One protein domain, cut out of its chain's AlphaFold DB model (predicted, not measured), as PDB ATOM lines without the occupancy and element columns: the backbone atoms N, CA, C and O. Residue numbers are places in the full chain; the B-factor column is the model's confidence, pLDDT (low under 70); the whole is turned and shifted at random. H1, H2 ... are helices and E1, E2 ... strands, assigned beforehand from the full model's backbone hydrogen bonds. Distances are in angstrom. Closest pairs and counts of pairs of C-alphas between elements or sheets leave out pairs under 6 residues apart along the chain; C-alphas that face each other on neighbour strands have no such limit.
ATOM      1  N   TRP A  41       4.598-164.830  55.993       83.56
ATOM      2  CA  TRP A  41       5.936-165.006  55.411       83.56
ATOM      3  C   TRP A  41       6.010-164.582  53.933       83.56
ATOM      4  O   TRP A  41       7.030-164.055  53.497       83.56
ATOM      5  N   MET A  42       4.920-164.748  53.173       86.94
ATOM      6  CA  MET A  42       4.829-164.306  51.776       86.94
ATOM      7  C   MET A  42       4.821-162.778  51.658       86.94
ATOM      8  O   MET A  42       5.471-162.218  50.774       86.94
ATOM      9  N   PHE A  43       4.114-162.089  52.559       86.06
ATOM     10  CA  PHE A  43       4.098-160.629  52.599       86.06
ATOM     11  C   PHE A  43       5.489-160.088  52.944       86.06
ATOM     12  O   PHE A  43       6.048-159.298  52.188       86.06
ATOM     13  N   TYR A  44       6.104-160.589  54.015       85.56
ATOM     14  CA  TYR A  44       7.440-160.152  54.423       85.56
ATOM     15  C   TYR A  44       8.520-160.510  53.405       85.56
ATOM     16  O   TYR A  44       9.397-159.693  53.126       85.56
ATOM     17  N   GLY A  45       8.434-161.699  52.806       89.31
ATOM     18  CA  GLY A  45       9.329-162.124  51.737       89.31
ATOM     19  C   GLY A  45       9.220-161.230  50.503       89.31
ATOM     20  O   GLY A  45      10.244-160.797  49.975       89.31
ATOM     21  N   SER A  46       8.000-160.892  50.068       90.62
ATOM     22  CA  SER A  46       7.801-159.998  48.918       90.62
ATOM     23  C   SER A  46       8.248-158.564  49.214       90.62
ATOM     24  O   SER A  46       8.887-157.939  48.368       90.62
ATOM     25  N   TRP A  47       8.014-158.071  50.431       87.56
ATOM     26  CA  TRP A  47       8.504-156.772  50.885       87.56
ATOM     27  C   TRP A  47      10.035-156.704  50.901       87.56
ATOM     28  O   TRP A  47      10.617-155.774  50.343       87.56
ATOM     29  N   LEU A  48      10.701-157.714  51.473       88.50
ATOM     30  CA  LEU A  48      12.162-157.803  51.497       88.50
ATOM     31  C   LEU A  48      12.743-157.878  50.080       88.50
ATOM     32  O   LEU A  48      13.715-157.189  49.775       88.50
ATOM     33  N   ALA A  49      12.127-158.672  49.200       93.38
ATOM     34  CA  ALA A  49      12.525-158.749  47.800       93.38
ATOM     35  C   ALA A  49      12.374-157.389  47.097       93.38
ATOM     36  O   ALA A  49      13.291-156.953  46.402       93.38
ATOM     37  N   GLY A  50      11.262-156.684  47.328       94.44
ATOM     38  CA  GLY A  50      11.036-155.335  46.810       94.44
ATOM     39  C   GLY A  50      12.089-154.336  47.294       94.44
ATOM     40  O   GLY A  50      12.653-153.600  46.483       94.44
ATOM     41  N   GLN A  51      12.420-154.357  48.590       89.19
ATOM     42  CA  GLN A  51      13.486-153.523  49.148       89.19
ATOM     43  C   GLN A  51      14.850-153.836  48.540       89.19
ATOM     44  O   GLN A  51      15.583-152.913  48.198       89.19
ATOM     45  N   LEU A  52      15.190-155.117  48.377       92.69
ATOM     46  CA  LEU A  52      16.455-155.527  47.776       92.69
ATOM     47  C   LEU A  52      16.564-155.031  46.332       92.69
ATOM     48  O   LEU A  52      17.566-154.421  45.966       92.69
ATOM     49  N   ILE A  53      15.522-155.243  45.524       96.19
ATOM     50  CA  ILE A  53      15.479-154.779  44.132       96.19
ATOM     51  C   ILE A  53      15.641-153.257  44.082       96.19
ATOM     52  O   ILE A  53      16.456-152.743  43.315       96.19
ATOM     53  N   PHE A  54      14.910-152.528  44.927       93.50
ATOM     54  CA  PHE A  54      14.984-151.073  44.962       93.50
ATOM     55  C   PHE A  54      16.351-150.563  45.447       93.50
ATOM     56  O   PHE A  54      16.924-149.655  44.843       93.50
ATOM     57  N   GLY A  55      16.927-151.196  46.470       92.12
ATOM     58  CA  GLY A  55      18.271-150.905  46.967       92.12
ATOM     59  C   GLY A  55      19.351-151.136  45.909       92.12
ATOM     60  O   GLY A  55      20.249-150.312  45.760       92.12
ATOM     61  N   LEU A  56      19.232-152.197  45.105       95.50
ATOM     62  CA  LEU A  56      20.130-152.444  43.972       95.50
ATOM     63  C   LEU A  56      19.985-151.381  42.875       95.50
ATOM     64  O   LEU A  56      20.988-150.964  42.293       95.50
ATOM     65  N   CYS A  57      18.766-150.904  42.604       95.50
ATOM     66  CA  CYS A  57      18.541-149.785  41.685       95.50
ATOM     67  C   CYS A  57      19.218-148.499  42.180       95.50
ATOM     68  O   CYS A  57      19.880-147.822  41.390       95.50
ATOM     69  N   LEU A  58      19.107-148.192  43.476       93.38
ATOM     70  CA  LEU A  58      19.793-147.057  44.102       93.38
ATOM     71  C   LEU A  58      21.315-147.217  44.021       93.38
ATOM     72  O   LEU A  58      21.993-146.331  43.512       93.38
ATOM     73  N   ALA A  59      21.857-148.370  44.419       94.19
ATOM     74  CA  ALA A  59      23.294-148.640  44.354       94.19
ATOM     75  C   ALA A  59      23.843-148.530  42.921       94.19
ATOM     76  O   ALA A  59      24.924-147.992  42.688       94.19
ATOM     77  N   ARG A  60      23.074-148.988  41.925       96.00
ATOM     78  CA  ARG A  60      23.420-148.823  40.510       96.00
ATOM     79  C   ARG A  60      23.432-147.353  40.091       96.00
ATOM     80  O   ARG A  60      24.318-146.969  39.327       96.00
ATOM     81  N   ALA A  61      22.459-146.556  40.530       94.25
ATOM     82  CA  ALA A  61      22.425-145.122  40.257       94.25
ATOM     83  C   ALA A  61      23.650-144.419  40.856       94.25
ATOM     84  O   ALA A  61      24.309-143.653  40.156       94.25
ATOM     85  N   ASP A  62      24.003-144.758  42.098       92.88
ATOM     86  CA  ASP A  62      25.171-144.215  42.794       92.88
ATOM     87  C   ASP A  62      26.479-144.558  42.074       92.88
ATOM     88  O   ASP A  62      27.307-143.694  41.792       92.88
ATOM     89  N   TYR A  63      26.626-145.818  41.658       93.62
ATOM     90  CA  TYR A  63      27.777-146.258  40.877       93.62
ATOM     91  C   TYR A  63      27.900-145.497  39.544       93.62
ATOM     92  O   TYR A  63      28.997-145.130  39.117       93.62
ATOM     93  N   GLN A  64      26.774-145.236  38.869       93.81
ATOM     94  CA  GLN A  64      26.767-144.454  37.631       93.81
ATOM     95  C   GLN A  64      27.129-142.985  37.869       93.81
ATOM     96  O   GLN A  64      27.877-142.430  37.056       93.81
ATOM     97  N   PHE A  65      26.638-142.400  38.966       92.44
ATOM     98  CA  PHE A  65      26.970-141.053  39.433       92.44
ATOM     99  C   PHE A  65      28.473-140.916  39.708       92.44
ATOM    100  O   PHE A  65      29.142-140.111  39.061       92.44
ATOM    101  N   ALA A  66      29.041-141.784  40.551       90.38
ATOM    102  CA  ALA A  66      30.475-141.800  40.854       90.38
ATOM    103  C   ALA A  66      31.341-141.982  39.593       90.38
ATOM    104  O   ALA A  66      32.459-141.470  39.496       90.38
ATOM    105  N   GLY A  67      30.814-142.689  38.589       92.94
ATOM    106  CA  GLY A  67      31.478-142.878  37.308       92.94
ATOM    107  C   GLY A  67      31.560-141.629  36.422       92.94
ATOM    108  O   GLY A  67      32.381-141.647  35.508       92.94
ATOM    109  N   VAL A  68      30.741-140.587  36.631       92.44
ATOM    110  CA  VAL A  68      30.750-139.364  35.795       92.44
ATOM    111  C   VAL A  68      32.080-138.632  35.909       92.44
ATOM    112  O   VAL A  68      32.733-138.436  34.892       92.44
ATOM    113  N   GLY A  69      32.525-138.317  37.131       92.12
ATOM    114  CA  GLY A  69      33.785-137.593  37.345       92.12
ATOM    115  C   GLY A  69      35.001-138.333  36.780       92.12
ATOM    116  O   GLY A  69      35.884-137.719  36.195       92.12
ATOM    117  N   ARG A  70      35.007-139.671  36.871       93.44
ATOM    118  CA  ARG A  70      36.057-140.502  36.264       93.44
ATOM    119  C   ARG A  70      36.077-140.396  34.740       93.44
ATOM    120  O   ARG A  70      37.156-140.320  34.163       93.44
ATOM    121  N   ARG A  71      34.903-140.464  34.099       94.62
ATOM    122  CA  ARG A  71      34.793-140.370  32.635       94.62
ATOM    123  C   ARG A  71      35.218-138.991  32.156       94.62
ATOM    124  O   ARG A  71      36.078-138.914  31.296       94.62
ATOM    125  N   GLU A  72      34.718-137.934  32.789       94.12
ATOM    126  CA  GLU A  72      35.085-136.577  32.390       94.12
ATOM    127  C   GLU A  72      36.578-136.300  32.571       94.12
ATOM    128  O   GLU A  72      37.186-135.730  31.678       94.12
ATOM    129  N   ALA A  73      37.208-136.739  33.666       94.69
ATOM    130  CA  ALA A  73      38.652-136.565  33.828       94.69
ATOM    131  C   ALA A  73      39.454-137.301  32.738       94.69
ATOM    132  O   ALA A  73      40.432-136.765  32.221       94.69
ATOM    133  N   HIS A  74      39.031-138.512  32.365       94.75
ATOM    134  CA  HIS A  74      39.648-139.263  31.272       94.75
ATOM    135  C   HIS A  74      39.481-138.545  29.923       94.75
ATOM    136  O   HIS A  74      40.461-138.350  29.202       94.75
ATOM    137  N   ASP A  75      38.259-138.124  29.602       94.25
ATOM    138  CA  ASP A  75      37.935-137.483  28.328       94.25
ATOM    139  C   ASP A  75      38.619-136.109  28.229       94.25
ATOM    140  O   ASP A  75      39.260-135.795  27.230       94.25
ATOM    141  N   PHE A  76      38.605-135.322  29.307       95.06
ATOM    142  CA  PHE A  76      39.341-134.063  29.402       95.06
ATOM    143  C   PHE A  76      40.854-134.257  29.229       95.06
ATOM    144  O   PHE A  76      41.493-133.522  28.473       95.06
ATOM    145  N   GLN A  77      41.441-135.268  29.881       94.81
ATOM    146  CA  GLN A  77      42.867-135.564  29.743       94.81
ATOM    147  C   GLN A  77      43.240-135.924  28.299       94.81
ATOM    148  O   GLN A  77      44.244-135.424  27.790       94.81
ATOM    149  N   SER A  78      42.435-136.764  27.646       93.56
ATOM    150  CA  SER A  78      42.632-137.171  26.251       93.56
ATOM    151  C   SER A  78      42.551-135.984  25.286       93.56
ATOM    152  O   SER A  78      43.412-135.818  24.416       93.56
ATOM    153  N   ASP A  79      41.538-135.137  25.456       93.69
ATOM    154  CA  ASP A  79      41.214-134.105  24.474       93.69
ATOM    155  C   ASP A  79      42.078-132.848  24.641       93.69
ATOM    156  O   ASP A  79      42.488-132.240  23.646       93.69
ATOM    157  N   TYR A  80      42.413-132.483  25.884       92.50
ATOM    158  CA  TYR A  80      43.022-131.190  26.208       92.50
ATOM    159  C   TYR A  80      44.433-131.263  26.808       92.50
ATOM    160  O   TYR A  80      45.215-130.328  26.622       92.50
ATOM    161  N   LEU A  81      44.815-132.340  27.507       91.44
ATOM    162  CA  LEU A  81      46.059-132.378  28.299       91.44
ATOM    163  C   LEU A  81      47.244-133.041  27.580       91.44
ATOM    164  O   LEU A  81      48.022-133.774  28.194       91.44
ATOM    165  N   ARG A  82      47.457-132.725  26.296       80.75
ATOM    166  CA  ARG A  82      48.549-133.313  25.486       80.75
ATOM    167  C   ARG A  82      49.958-133.116  26.075       80.75
ATOM    168  O   ARG A  82      50.829-133.931  25.801       80.75
ATOM    169  N   ASN A  83      50.160-132.102  26.925       77.06
ATOM    170  CA  ASN A  83      51.456-131.762  27.535       77.06
ATOM    171  C   ASN A  83      51.454-131.736  29.076       77.06
ATOM    172  O   ASN A  83      52.373-131.176  29.665       77.06
ATOM    173  N   ARG A  84      50.435-132.302  29.745       75.62
ATOM    174  CA  ARG A  84      50.275-132.208  31.217       75.62
ATOM    175  C   ARG A  84      50.327-130.768  31.758       75.62
ATOM    176  O   ARG A  84      50.864-130.529  32.836       75.62
ATOM    177  N   GLN A  85      49.800-129.813  30.995       84.25
ATOM    178  CA  GLN A  85      49.683-128.433  31.463       84.25
ATOM    179  C   GLN A  85      48.756-128.377  32.691       84.25
ATOM    180  O   GLN A  85      47.744-129.088  32.694       84.25
ATOM    181  N   PRO A  86      49.094-127.581  33.722       87.62
ATOM    182  CA  PRO A  86      48.192-127.360  34.842       87.62
ATOM    183  C   PRO A  86      46.897-126.712  34.342       87.62
ATOM    184  O   PRO A  86      46.865-126.053  33.297       87.62
ATOM    185  N   PHE A  87      45.816-126.964  35.064       94.69
ATOM    186  CA  PHE A  87      44.511-126.392  34.782       94.69
ATOM    187  C   PHE A  87      43.735-126.239  36.085       94.69
ATOM    188  O   PHE A  87      43.964-126.969  37.053       94.69
ATOM    189  N   LEU A  88      42.778-125.323  36.083       94.25
ATOM    190  CA  LEU A  88      41.921-125.066  37.229       94.25
ATOM    191  C   LEU A  88      40.611-125.834  37.094       94.25
ATOM    192  O   LEU A  88      40.105-126.043  35.988       94.25
ATOM    193  N   PHE A  89      40.002-126.214  38.211       93.88
ATOM    194  CA  PHE A  89      38.659-126.776  38.171       93.88
ATOM    195  C   PHE A  89      37.781-126.390  39.361       93.88
ATOM    196  O   PHE A  89      38.247-126.161  40.476       93.88
ATOM    197  N   ASN A  90      36.471-126.390  39.123       91.12
ATOM    198  CA  ASN A  90      35.450-126.391  40.160       91.12
ATOM    199  C   ASN A  90      34.685-127.715  40.110       91.12
ATOM    200  O   ASN A  90      34.125-128.075  39.071       91.12
ATOM    201  N   GLY A  91      34.660-128.437  41.227       89.38
ATOM    202  CA  GLY A  91      33.973-129.714  41.315       89.38
ATOM    203  C   GLY A  91      34.087-130.362  42.687       89.38
ATOM    204  O   GLY A  91      35.065-130.141  43.395       89.38
ATOM    205  N   GLU A  92      33.119-131.216  43.020       89.06
ATOM    206  CA  GLU A  92      33.068-131.951  44.289       89.06
ATOM    207  C   GLU A  92      32.945-133.472  44.086       89.06
ATOM    208  O   GLU A  92      32.863-133.983  42.963       89.06
ATOM    209  N   TRP A  93      32.974-134.222  45.192       90.31
ATOM    210  CA  TRP A  93      32.895-135.691  45.234       90.31
ATOM    211  C   TRP A  93      33.937-136.372  44.323       90.31
ATOM    212  O   TRP A  93      35.127-136.066  44.383       90.31
ATOM    213  N   ALA A  94      33.506-137.320  43.481       90.50
ATOM    214  CA  ALA A  94      34.380-138.043  42.565       90.50
ATOM    215  C   ALA A  94      35.074-137.105  41.566       90.50
ATOM    216  O   ALA A  94      36.233-137.336  41.231       90.50
ATOM    217  N   PHE A  95      34.397-136.044  41.117       92.19
ATOM    218  CA  PHE A  95      34.966-135.097  40.159       92.19
ATOM    219  C   PHE A  95      36.247-134.464  40.706       92.19
ATOM    220  O   PHE A  95      37.272-134.479  40.030       92.19
ATOM    221  N   ARG A  96      36.214-134.010  41.967       93.62
ATOM    222  CA  ARG A  96      37.382-133.447  42.654       93.62
ATOM    223  C   ARG A  96      38.554-134.417  42.686       93.62
ATOM    224  O   ARG A  96      39.657-134.055  42.293       93.62
ATOM    225  N   TYR A  97      38.311-135.654  43.114       94.62
ATOM    226  CA  TYR A  97      39.359-136.670  43.196       94.62
ATOM    227  C   TYR A  97      40.025-136.919  41.835       94.62
ATOM    228  O   TYR A  97      41.250-136.881  41.731       94.62
ATOM    229  N   TYR A  98      39.230-137.152  40.786       95.75
ATOM    230  CA  TYR A  98      39.773-137.505  39.475       95.75
ATOM    231  C   TYR A  98      40.430-136.320  38.757       95.75
ATOM    232  O   TYR A  98      41.451-136.526  38.106       95.75
ATOM    233  N   MET A  99      39.918-135.094  38.913       95.31
ATOM    234  CA  MET A  99      40.552-133.901  38.337       95.31
ATOM    235  C   MET A  99      41.887-133.574  39.009       95.31
ATOM    236  O   MET A  99      42.873-133.317  38.321       95.31
ATOM    237  N   THR A 100      41.969-133.676  40.339       95.38
ATOM    238  CA  THR A 100      43.250-133.529  41.046       95.38
ATOM    239  C   THR A 100      44.243-134.622  40.642       95.38
ATOM    240  O   THR A 100      45.422-134.338  40.442       95.38
ATOM    241  N   ALA A 101      43.783-135.864  40.446       94.50
ATOM    242  CA  ALA A 101      44.652-136.973  40.047       94.50
ATOM    243  C   ALA A 101      45.314-136.781  38.667       94.50
ATOM    244  O   ALA A 101      46.393-137.325  38.434       94.50
ATOM    245  N   ILE A 102      44.702-136.004  37.765       94.62
ATOM    246  CA  ILE A 102      45.280-135.671  36.452       94.62
ATOM    247  C   ILE A 102      46.051-134.338  36.441       94.62
ATOM    248  O   ILE A 102      46.471-133.897  35.373       94.62
ATOM    249  N   GLY A 103      46.283-133.731  37.612       93.81
ATOM    250  CA  GLY A 103      47.103-132.524  37.778       93.81
ATOM    251  C   GLY A 103      46.324-131.210  37.852       93.81
ATOM    252  O   GLY A 103      46.935-130.153  37.734       93.81
ATOM    253  N   GLY A 104      45.001-131.266  38.025       94.94
ATOM    254  CA  GLY A 104      44.176-130.075  38.195       94.94
ATOM    255  C   GLY A 104      44.292-129.467  39.593       94.94
ATOM    256  O   GLY A 104      44.401-130.183  40.594       94.94
ATOM    257  N   GLU A 105      44.185-128.146  39.666       93.88
ATOM    258  CA  GLU A 105      44.124-127.378  40.907       93.88
ATOM    259  C   GLU A 105      42.690-126.896  41.169       93.88
ATOM    260  O   GLU A 105      41.982-126.444  40.266       93.88
ATOM    261  N   ILE A 106      42.228-127.042  42.413       91.69
ATOM    262  CA  ILE A 106      40.872-126.636  42.788       91.69
ATOM    263  C   ILE A 106      40.791-125.113  42.889       91.69
ATOM    264  O   ILE A 106      41.627-124.481  43.528       91.69
ATOM    265  N   MET A 107      39.758-124.527  42.292       89.44
ATOM    266  CA  MET A 107      39.519-123.090  42.377       89.44
ATOM    267  C   MET A 107      39.161-122.671  43.811       89.44
ATOM    268  O   MET A 107      38.224-123.204  44.412       89.44
ATOM    269  N   ALA A 108      39.880-121.674  44.315       83.75
ATOM    270  CA  ALA A 108      39.623-120.919  45.534       83.75
ATOM    271  C   ALA A 108      39.116-119.502  45.196       83.75
ATOM    272  O   ALA A 108      39.119-119.080  44.040       83.75
ATOM    273  N   GLU A 109      38.628-118.767  46.199       76.06
ATOM    274  CA  GLU A 109      38.032-117.433  45.992       76.06
ATOM    275  C   GLU A 109      39.023-116.418  45.406       76.06
ATOM    276  O   GLU A 109      38.630-115.546  44.635       76.06
ATOM    277  N   ASP A 110      40.302-116.559  45.738       80.81
ATOM    278  CA  ASP A 110      41.416-115.721  45.299       80.81
ATOM    279  C   ASP A 110      42.151-116.277  44.069       80.81
ATOM    280  O   ASP A 110      43.155-115.705  43.644       80.81
ATOM    281  N   THR A 111      41.662-117.367  43.467       83.25
ATOM    282  CA  THR A 111      42.303-117.956  42.291       83.25
ATOM    283  C   THR A 111      42.296-116.983  41.117       83.25
ATOM    284  O   THR A 111      41.252-116.579  40.599       83.25
ATOM    285  N   THR A 112      43.496-116.674  40.638       79.44
ATOM    286  CA  THR A 112      43.733-115.932  39.403       79.44
ATOM    287  C   THR A 112      44.346-116.879  38.381       79.44
ATOM    288  O   THR A 112      45.470-117.331  38.577       79.44
ATOM    289  N   GLY A 113      43.624-117.195  37.305       83.62
ATOM    290  CA  GLY A 113      44.183-118.014  36.227       83.62
ATOM    291  C   GLY A 113      45.120-117.230  35.312       83.62
ATOM    292  O   GLY A 113      45.049-116.000  35.208       83.62
ATOM    293  N   VAL A 114      45.992-117.957  34.624       87.94
ATOM    294  CA  VAL A 114      46.943-117.413  33.648       87.94
ATOM    295  C   VAL A 114      46.294-117.386  32.258       87.94
ATOM    296  O   VAL A 114      45.601-118.339  31.911       87.94
ATOM    297  N   PRO A 115      46.496-116.349  31.419       89.69
ATOM    298  CA  PRO A 115      46.007-116.359  30.040       89.69
ATOM    299  C   PRO A 115      46.369-117.647  29.290       89.69
ATOM    300  O   PRO A 115      47.507-118.111  29.341       89.69
ATOM    301  N   GLY A 116      45.386-118.239  28.614       89.25
ATOM    302  CA  GLY A 116      45.521-119.525  27.929       89.25
ATOM    303  C   GLY A 116      45.310-120.763  28.809       89.25
ATOM    304  O   GLY A 116      45.099-121.846  28.260       89.25
ATOM    305  N   GLU A 117      45.298-120.625  30.137       92.50
ATOM    306  CA  GLU A 117      45.032-121.728  31.064       92.50
ATOM    307  C   GLU A 117      43.609-122.272  30.885       92.50
ATOM    308  O   GLU A 117      42.673-121.550  30.520       92.50
ATOM    309  N   LEU A 118      43.448-123.575  31.103       94.56
ATOM    310  CA  LEU A 118      42.152-124.234  31.011       94.56
ATOM    311  C   LEU A 118      41.439-124.203  32.358       94.56
ATOM    312  O   LEU A 118      42.059-124.343  33.411       94.56
ATOM    313  N   VAL A 119      40.116-124.065  32.308       94.38
ATOM    314  CA  VAL A 119      39.263-124.090  33.496       94.38
ATOM    315  C   VAL A 119      38.089-125.023  33.254       94.38
ATOM    316  O   VAL A 119      37.368-124.861  32.271       94.38
ATOM    317  N   VAL A 120      37.872-125.989  34.143       94.50
ATOM    318  CA  VAL A 120      36.785-126.971  34.022       94.50
ATOM    319  C   VAL A 120      35.800-126.804  35.172       94.50
ATOM    320  O   VAL A 120      36.179-126.889  36.336       94.50
ATOM    321  N   LYS A 121      34.521-126.573  34.882       92.50
ATOM    322  CA  LYS A 121      33.502-126.323  35.911       92.50
ATOM    323  C   LYS A 121      32.368-127.331  35.815       92.50
ATOM    324  O   LYS A 121      31.707-127.404  34.782       92.50
ATOM    325  N   SER A 122      32.127-128.053  36.905       92.44
ATOM    326  CA  SER A 122      30.907-128.837  37.114       92.44
ATOM    327  C   SER A 122      29.778-127.929  37.590       92.44
ATOM    328  O   SER A 122      29.967-127.125  38.503       92.44
ATOM    329  N   ARG A 123      28.596-128.061  36.984       89.75
ATOM    330  CA  ARG A 123      27.395-127.339  37.414       89.75
ATOM    331  C   ARG A 123      26.808-127.923  38.701       89.75
ATOM    332  O   ARG A 123      26.233-127.176  39.486       89.75
ATOM    333  N   LEU A 124      26.946-129.233  38.915       88.19
ATOM    334  CA  LEU A 124      26.481-129.940  40.118       88.19
ATOM    335  C   LEU A 124      27.303-129.609  41.371       88.19
ATOM    336  O   LEU A 124      26.853-129.789  42.503       88.19
ATOM    337  N   SER A 125      28.517-129.110  41.189       83.06
ATOM    338  CA  SER A 125      29.296-128.547  42.277       83.06
ATOM    339  C   SER A 125      28.690-127.212  42.707       83.06
ATOM    340  O   SER A 125      28.496-126.324  41.879       83.06
ATOM    341  N   LEU A 126      28.394-127.052  44.003       65.88
ATOM    342  CA  LEU A 126      27.930-125.789  44.601       65.88
ATOM    343  C   LEU A 126      29.080-124.767  44.659       65.88
ATOM    344  O   LEU A 126      29.440-124.254  45.716       65.88
ATOM    345  N   GLY A 127      29.703-124.493  43.516       61.59
ATOM    346  CA  GLY A 127      30.690-123.445  43.369       61.59
ATOM    347  C   GLY A 127      30.013-122.085  43.393       61.59
ATOM    348  O   GLY A 127      29.045-121.850  42.668       61.59
ATOM    349  N   ARG A 128      30.541-121.156  44.195       64.12
ATOM    350  CA  ARG A 128      30.243-119.733  44.000       64.12
ATOM    351  C   ARG A 128      30.696-119.307  42.604       64.12
ATOM    352  O   ARG A 128      31.623-119.878  42.031       64.12
ATOM    353  N   SER A 129      30.055-118.273  42.073       66.00
ATOM    354  CA  SER A 129      30.639-117.506  40.976       66.00
ATOM    355  C   SER A 129      31.947-116.882  41.457       66.00
ATOM    356  O   SER A 129      31.951-116.220  42.495       66.00
ATOM    357  N   PHE A 130      33.026-117.073  40.706       69.69
ATOM    358  CA  PHE A 130      34.310-116.430  40.978       69.69
ATOM    359  C   PHE A 130      34.382-115.136  40.168       69.69
ATOM    360  O   PHE A 130      33.932-115.105  39.022       69.69
ATOM    361  N   ASP A 131      34.979-114.070  40.705       71.31
ATOM    362  CA  ASP A 131      35.151-112.814  39.950       71.31
ATOM    363  C   ASP A 131      35.936-113.035  38.643       71.31
ATOM    364  O   ASP A 131      35.650-112.429  37.604       71.31
ATOM    365  N   PHE A 132      36.863-113.993  38.676       76.56
ATOM    366  CA  PHE A 132      37.642-114.485  37.545       76.56
ATOM    367  C   PHE A 132      36.795-115.084  36.404       76.56
ATOM    368  O   PHE A 132      37.234-115.055  35.251       76.56
ATOM    369  N   ASP A 133      35.557-115.526  36.656       76.75
ATOM    370  CA  ASP A 133      34.690-116.142  35.641       76.75
ATOM    371  C   ASP A 133      34.432-115.222  34.433       76.75
ATOM    372  O   ASP A 133      34.209-115.693  33.318       76.75
ATOM    373  N   ARG A 134      34.503-113.895  34.613       78.50
ATOM    374  CA  ARG A 134      34.310-112.914  33.525       78.50
ATOM    375  C   ARG A 134      35.436-112.933  32.487       78.50
ATOM    376  O   ARG A 134      35.234-112.507  31.348       78.50
ATOM    377  N   SER A 135      36.609-113.420  32.881       85.38
ATOM    378  CA  SER A 135      37.785-113.546  32.016       85.38
ATOM    379  C   SER A 135      37.815-114.857  31.226       85.38
ATOM    380  O   SER A 135      38.746-115.086  30.459       85.38
ATOM    381  N   LEU A 136      36.790-115.702  31.371       90.38
ATOM    382  CA  LEU A 136      36.720-117.004  30.724       90.38
ATOM    383  C   LEU A 136      36.030-116.936  29.357       90.38
ATOM    384  O   LEU A 136      35.012-116.267  29.160       90.38
ATOM    385  N   GLU A 137      36.582-117.665  28.397       92.94
ATOM    386  CA  GLU A 137      35.964-117.994  27.117       92.94
ATOM    387  C   GLU A 137      35.555-119.466  27.128       92.94
ATOM    388  O   GLU A 137      36.380-120.340  27.387       92.94
ATOM    389  N   ARG A 138      34.274-119.762  26.878       93.81
ATOM    390  CA  ARG A 138      33.782-121.145  26.879       93.81
ATOM    391  C   ARG A 138      34.215-121.853  25.602       93.81
ATOM    392  O   ARG A 138      33.804-121.451  24.519       93.81
ATOM    393  N   LEU A 139      34.968-122.934  25.758       94.62
ATOM    394  CA  LEU A 139      35.389-123.806  24.666       94.62
ATOM    395  C   LEU A 139      34.340-124.880  24.372       94.62
ATOM    396  O   LEU A 139      34.009-125.120  23.216       94.62
ATOM    397  N   GLU A 140      33.816-125.522  25.416       95.88
ATOM    398  CA  GLU A 140      32.926-126.676  25.274       95.88
ATOM    399  C   GLU A 140      31.930-126.760  26.441       95.88
ATOM    400  O   GLU A 140      32.184-126.257  27.539       95.88
ATOM    401  N   LEU A 141      30.786-127.397  26.196       94.94
ATOM    402  CA  LEU A 141      29.809-127.788  27.208       94.94
ATOM    403  C   LEU A 141      29.460-129.265  27.006       94.94
ATOM    404  O   LEU A 141      28.953-129.640  25.949       94.94
ATOM    405  N   ARG A 142      29.679-130.079  28.037       94.81
ATOM    406  CA  ARG A 142      29.420-131.519  28.040       94.81
ATOM    407  C   ARG A 142      28.288-131.848  28.997       94.81
ATOM    408  O   ARG A 142      28.359-131.552  30.186       94.81
ATOM    409  N   ALA A 143      27.250-132.489  28.479       93.94
ATOM    410  CA  ALA A 143      26.128-132.961  29.276       93.94
ATOM    411  C   ALA A 143      26.315-134.436  29.642       93.94
ATOM    412  O   ALA A 143      26.460-135.293  28.767       93.94
ATOM    413  N   TYR A 144      26.263-134.747  30.934       91.75
ATOM    414  CA  TYR A 144      26.418-136.105  31.432       91.75
ATOM    415  C   TYR A 144      25.088-136.684  31.870       91.75
ATOM    416  O   TYR A 144      24.489-136.248  32.846       91.75
ATOM    417  N   ARG A 145      24.659-137.746  31.191       91.81
ATOM    418  CA  ARG A 145      23.457-138.498  31.550       91.81
ATOM    419  C   ARG A 145      23.816-139.874  32.092       91.81
ATOM    420  O   ARG A 145      24.731-140.538  31.604       91.81
ATOM    421  N   ILE A 146      23.059-140.327  33.085       91.69
ATOM    422  CA  ILE A 146      23.109-141.708  33.569       91.69
ATOM    423  C   ILE A 146      21.890-142.479  33.068       91.69
ATOM    424  O   ILE A 146      20.848-141.904  32.764       91.69
ATOM    425  N   ARG A 147      22.032-143.801  32.939       92.12
ATOM    426  CA  ARG A 147      20.960-144.659  32.407       92.12
ATOM    427  C   ARG A 147      19.855-144.904  33.430       92.12
ATOM    428  O   ARG A 147      18.733-145.204  33.042       92.12
ATOM    429  N   SER A 148      20.187-144.850  34.718       91.62
ATOM    430  CA  SER A 148      19.211-145.017  35.790       91.62
ATOM    431  C   SER A 148      18.207-143.855  35.794       91.62
ATOM    432  O   SER A 148      18.635-142.700  35.780       91.62
ATOM    433  N   PRO A 149      16.891-144.127  35.870       92.31
ATOM    434  CA  PRO A 149      15.901-143.085  36.115       92.31
ATOM    435  C   PRO A 149      15.890-142.638  37.583       92.31
ATOM    436  O   PRO A 149      15.299-141.613  37.891       92.31
ATOM    437  N   VAL A 150      16.521-143.391  38.489       94.06
ATOM    438  CA  VAL A 150      16.622-143.066  39.920       94.06
ATOM    439  C   VAL A 150      17.859-142.210  40.170       94.06
ATOM    440  O   VAL A 150      18.927-142.520  39.638       94.06
ATOM    441  N   ARG A 151      17.717-141.180  41.005       92.31
ATOM    442  CA  ARG A 151      18.756-140.224  41.395       92.31
ATOM    443  C   ARG A 151      18.896-140.158  42.905       92.31
ATOM    444  O   ARG A 151      17.890-140.121  43.600       92.31
ATOM    445  N   LEU A 152      20.137-140.108  43.378       90.25
ATOM    446  CA  LEU A 152      20.492-139.855  44.784       90.25
ATOM    447  C   LEU A 152      20.958-138.411  44.997       90.25
ATOM    448  O   LEU A 152      20.788-137.853  46.076       90.25
ATOM    449  N   LEU A 153      21.531-137.826  43.949       89.25
ATOM    450  CA  LEU A 153      21.964-136.445  43.866       89.25
ATOM    451  C   LEU A 153      21.775-135.989  42.420       89.25
ATOM    452  O   LEU A 153      22.182-136.715  41.513       89.25
ATOM    453  N   ASP A 154      21.133-134.848  42.192       86.50
ATOM    454  CA  ASP A 154      20.854-134.351  40.842       86.50
ATOM    455  C   ASP A 154      20.558-132.846  40.868       86.50
ATOM    456  O   ASP A 154      19.961-132.350  41.818       86.50
ATOM    457  N   LEU A 155      20.935-132.135  39.804       82.56
ATOM    458  CA  LEU A 155      20.664-130.703  39.638       82.56
ATOM    459  C   LEU A 155      19.174-130.364  39.533       82.56
ATOM    460  O   LEU A 155      18.750-129.268  39.900       82.56
ATOM    461  N   HIS A 156      18.391-131.278  38.966       83.00
ATOM    462  CA  HIS A 156      16.997-131.062  38.587       83.00
ATOM    463  C   HIS A 156      16.022-131.830  39.479       83.00
ATOM    464  O   HIS A 156      14.809-131.661  39.361       83.00
ATOM    465  N   ALA A 157      16.533-132.699  40.349       76.50
ATOM    466  CA  ALA A 157      15.729-133.545  41.209       76.50
ATOM    467  C   ALA A 157      15.831-133.093  42.663       76.50
ATOM    468  O   ALA A 157      16.856-132.596  43.097       76.50
ATOM    469  N   HIS A 158      14.806-133.373  43.463       81.94
ATOM    470  CA  HIS A 158      14.812-133.070  44.901       81.94
ATOM    471  C   HIS A 158      15.667-134.047  45.734       81.94
ATOM    472  O   HIS A 158      15.484-134.144  46.951       81.94
ATOM    473  N   ALA A 159      16.552-134.804  45.078       85.88
ATOM    474  CA  ALA A 159      17.388-135.826  45.688       85.88
ATOM    475  C   ALA A 159      18.700-135.207  46.177       85.88
ATOM    476  O   ALA A 159      19.491-134.722  45.372       85.88
ATOM    477  N   GLY A 160      18.929-135.246  47.488       85.75
ATOM    478  CA  GLY A 160      20.074-134.614  48.146       85.75
ATOM    479  C   GLY A 160      20.875-135.554  49.041       85.75
ATOM    480  O   GLY A 160      21.542-135.089  49.954       85.75
ATOM    481  N   PHE A 161      20.860-136.868  48.793       85.81
ATOM    482  CA  PHE A 161      21.482-137.871  49.675       85.81
ATOM    483  C   PHE A 161      22.954-137.578  50.024       85.81
ATOM    484  O   PHE A 161      23.428-137.893  51.122       85.81
ATOM    485  N   TRP A 162      23.687-136.986  49.078       83.62
ATOM    486  CA  TRP A 162      25.091-136.597  49.239       83.62
ATOM    487  C   TRP A 162      25.293-135.127  49.623       83.62
ATOM    488  O   TRP A 162      26.377-134.784  50.097       83.62
ATOM    489  N   SER A 163      24.288-134.272  49.428       80.44
ATOM    490  CA  SER A 163      24.334-132.846  49.748       80.44
ATOM    491  C   SER A 163      22.930-132.253  49.790       80.44
ATOM    492  O   SER A 163      22.264-132.145  48.758       80.44
ATOM    493  N   ASP A 164      22.547-131.760  50.968       75.06
ATOM    494  CA  ASP A 164      21.239-131.150  51.235       75.06
ATOM    495  C   ASP A 164      20.969-129.899  50.377       75.06
ATOM    496  O   ASP A 164      19.824-129.484  50.207       75.06
ATOM    497  N   GLY A 165      22.015-129.297  49.793       76.81
ATOM    498  CA  GLY A 165      21.889-128.142  48.899       76.81
ATOM    499  C   GLY A 165      21.119-128.418  47.599       76.81
ATOM    500  O   GLY A 165      20.668-127.471  46.965       76.81
ATOM    501  N   TRP A 166      20.938-129.690  47.223       77.62
ATOM    502  CA  TRP A 166      20.226-130.100  46.003       77.62
ATOM    503  C   TRP A 166      18.844-130.712  46.276       77.62
ATOM    504  O   TRP A 166      18.090-131.007  45.355       77.62
ATOM    505  N   GLY A 167      18.465-130.863  47.546       82.50
ATOM    506  CA  GLY A 167      17.159-131.375  47.935       82.50
ATOM    507  C   GLY A 167      17.179-132.067  49.290       82.50
ATOM    508  O   GLY A 167      18.228-132.295  49.879       82.50
ATOM    509  N   VAL A 168      15.993-132.408  49.789       80.19
ATOM    510  CA  VAL A 168      15.816-133.035  51.112       80.19
ATOM    511  C   VAL A 168      15.338-134.479  51.022       80.19
ATOM    512  O   VAL A 168      15.048-135.089  52.046       80.19
ATOM    513  N   LEU A 169      15.179-135.023  49.813       85.06
ATOM    514  CA  LEU A 169      14.758-136.406  49.630       85.06
ATOM    515  C   LEU A 169      15.983-137.311  49.453       85.06
ATOM    516  O   LEU A 169      16.958-136.916  48.810       85.06
ATOM    517  N   PRO A 170      15.938-138.554  49.963       83.69
ATOM    518  CA  PRO A 170      17.040-139.501  49.801       83.69
ATOM    519  C   PRO A 170      17.201-139.983  48.358       83.69
ATOM    520  O   PRO A 170      18.273-140.436  47.971       83.69
ATOM    521  N   PHE A 171      16.134-139.922  47.565       90.31
ATOM    522  CA  PHE A 171      16.167-140.217  46.145       90.31
ATOM    523  C   PHE A 171      15.010-139.526  45.426       90.31
ATOM    524  O   PHE A 171      14.030-139.104  46.043       90.31
ATOM    525  N   TRP A 172      15.106-139.459  44.103       92.38
ATOM    526  CA  TRP A 172      14.039-138.993  43.224       92.38
ATOM    527  C   TRP A 172      14.157-139.641  41.844       92.38
ATOM    528  O   TRP A 172      15.143-140.320  41.550       92.38
ATOM    529  N   PHE A 173      13.162-139.434  40.986       92.81
ATOM    530  CA  PHE A 173      13.182-139.916  39.610       92.81
ATOM    531  C   PHE A 173      13.429-138.766  38.636       92.81
ATOM    532  O   PHE A 173      12.722-137.763  38.663       92.81
ATOM    533  N   SER A 174      14.424-138.909  37.765       91.88
ATOM    534  CA  SER A 174      14.719-137.933  36.717       91.88
ATOM    535  C   SER A 174      15.392-138.592  35.518       91.88
ATOM    536  O   SER A 174      16.269-139.457  35.643       91.88
ATOM    537  N   SER A 175      14.997-138.142  34.331       90.56
ATOM    538  CA  SER A 175      15.630-138.477  33.058       90.56
ATOM    539  C   SER A 175      16.598-137.406  32.559       90.56
ATOM    540  O   SER A 175      17.235-137.640  31.533       90.56
ATOM    541  N   GLU A 176      16.713-136.281  33.266       92.25
ATOM    542  CA  GLU A 176      17.556-135.147  32.889       92.25
ATOM    543  C   GLU A 176      19.055-135.474  32.975       92.25
ATOM    544  O   GLU A 176      19.481-136.537  33.467       92.25
ATOM    545  N   ASN A 177      19.862-134.545  32.463       91.94
ATOM    546  CA  ASN A 177      21.308-134.580  32.634       91.94
ATOM    547  C   ASN A 177      21.642-134.506  34.128       91.94
ATOM    548  O   ASN A 177      21.084-133.705  34.866       91.94
ATOM    549  N   LEU A 178      22.532-135.389  34.570       91.12
ATOM    550  CA  LEU A 178      23.001-135.446  35.950       91.12
ATOM    551  C   LEU A 178      23.902-134.252  36.280       91.12
ATOM    552  O   LEU A 178      23.821-133.697  37.370       91.12
ATOM    553  N   ASP A 179      24.781-133.906  35.340       91.69
ATOM    554  CA  ASP A 179      25.717-132.796  35.454       91.69
ATOM    555  C   ASP A 179      25.988-132.193  34.071       91.69
ATOM    556  O   ASP A 179      25.838-132.853  33.035       91.69
ATOM    557  N   GLU A 180      26.409-130.939  34.074       92.62
ATOM    558  CA  GLU A 180      26.847-130.185  32.911       92.62
ATOM    559  C   GLU A 180      28.248-129.650  33.198       92.62
ATOM    560  O   GLU A 180      28.442-128.838  34.104       92.62
ATOM    561  N   ILE A 181      29.227-130.112  32.428       93.50
ATOM    562  CA  ILE A 181      30.622-129.722  32.583       93.50
ATOM    563  C   ILE A 181      30.967-128.705  31.511       93.50
ATOM    564  O   ILE A 181      30.850-128.974  30.317       93.50
ATOM    565  N   SER A 182      31.382-127.521  31.935       94.19
ATOM    566  CA  SER A 182      31.822-126.463  31.033       94.19
ATOM    567  C   SER A 182      33.338-126.362  31.048       94.19
ATOM    568  O   SER A 182      33.943-126.263  32.115       94.19
ATOM    569  N   ILE A 183      33.937-126.352  29.861       95.00
ATOM    570  CA  ILE A 183      35.377-126.183  29.669       95.00
ATOM    571  C   ILE A 183      35.611-124.782  29.126       95.00
ATOM    572  O   ILE A 183      34.975-124.357  28.158       95.00
ATOM    573  N   TYR A 184      36.539-124.070  29.743       94.81
ATOM    574  CA  TYR A 184      36.882-122.701  29.410       94.81
ATOM    575  C   TYR A 184      38.379-122.535  29.184       94.81
ATOM    576  O   TYR A 184      39.191-123.367  29.594       94.81
ATOM    577  N   ARG A 185      38.724-121.406  28.571       93.88
ATOM    578  CA  ARG A 185      40.073-120.861  28.494       93.88
ATOM    579  C   ARG A 185      40.103-119.463  29.091       93.88
ATOM    580  O   ARG A 185      39.175-118.684  28.877       93.88
ATOM    581  N   VAL A 186      41.171-119.131  29.802       92.81
ATOM    582  CA  VAL A 186      41.414-117.759  30.257       92.81
ATOM    583  C   VAL A 186      41.782-116.885  29.065       92.81
ATOM    584  O   VAL A 186      42.711-117.209  28.323       92.81
ATOM    585  N   LYS A 187      41.062-115.779  28.874       89.88
ATOM    586  CA  LYS A 187      41.327-114.826  27.791       89.88
ATOM    587  C   LYS A 187      42.678-114.141  27.976       89.88
ATOM    588  O   LYS A 187      43.079-113.816  29.095       89.88
TER     589      LYS A 187
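What this domain is: This is residues 41 to 187 of the 189 residues of an uncharacterized protein of Acidobacteria bacterium (UniProt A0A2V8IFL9). A strongly twisted sheet of five strands has one face covered by H2 and by the later part of a very long helix, H1, whose first residues, 41 to 53, stick out past the body as a free arm. The long stretch 145 to 178, with no named element, folds up beyond one end of E4 and E5, while short H3 lies near their other end. The printed part has 147 residues, with three named helices and five named strands in the order H1 E1 H2 E2 E3 H3 E4 E5; the sheet runs E2 E1 E3 E5 E4 and is mixed, and the class is mixed, helices and strands. It is only just loose, close to compact, with a radius of gyration of the C-alphas of 18.0 A, and spans 68 by 29 by 21 A, the arm adding to the length.

How they stand to each other: In the sheet, E1, residues 87 to 90, is parallel to edge strand E2, residues 104 to 106, with N 105 and O 87 2.9 A apart. E1 is also parallel to E3, residues 118 to 122, with N 90 and O 120 at 2.8 A. E3 is antiparallel to E5, residues 179 to 186, with N 121 and O 182 at 2.8 A. E5 and edge strand E4, residues 136 to 144, form a hairpin, with N 142 and O 181 at 2.8 A; E4 bends by 65 degrees at residue 139. H1, residues 41 to 80, and H2, residues 93 to 101, are on the same face, making two layers, helices on one face of a sheet. H1, at a height of 8.1 A, runs along the strands, at 8 degrees to E3 on the local plane. H2, at 8.4 A, also runs along them. With residues 66 to 73 alone, H1 touches H2, closest at the C-alphas of Gly 69 and Phe 95, 3.9 A, at a shallow tilt of 31 degrees, the same way. E1, H2, E2 form a strand-helix-strand unit, two parallel neighbour strands with a helix between, its crossover right-handed. E3, H3, E4 form a split unit, E5 lying between its strands, also right-handed; H3, residues 131 to 135, only grazes the sheet with residues 132 to 135. Every O i to N i+4 pair is within hydrogen-bond range in H2, 34 of 36 in H1 and 0 of 1 in H3, which has 1 of 2 O i to N i+3 pairs.

Where its parts are: H1 begins at C-alpha 41 (5.936, -165.006, 55.411) and is 58.1 A long. E5 is 22.3 A long and ends at C-alpha 186 (41.414, -117.759, 30.257); E4 measures 21.7 A.

The domain as a whole: The C-alphas of Trp 41 and Pro 115 are the farthest apart, 67.9 A. The printed part has no cut. The links E2 to E3 and E4 to E5 are long. Residues 126 to 130 are under 70 in pLDDT.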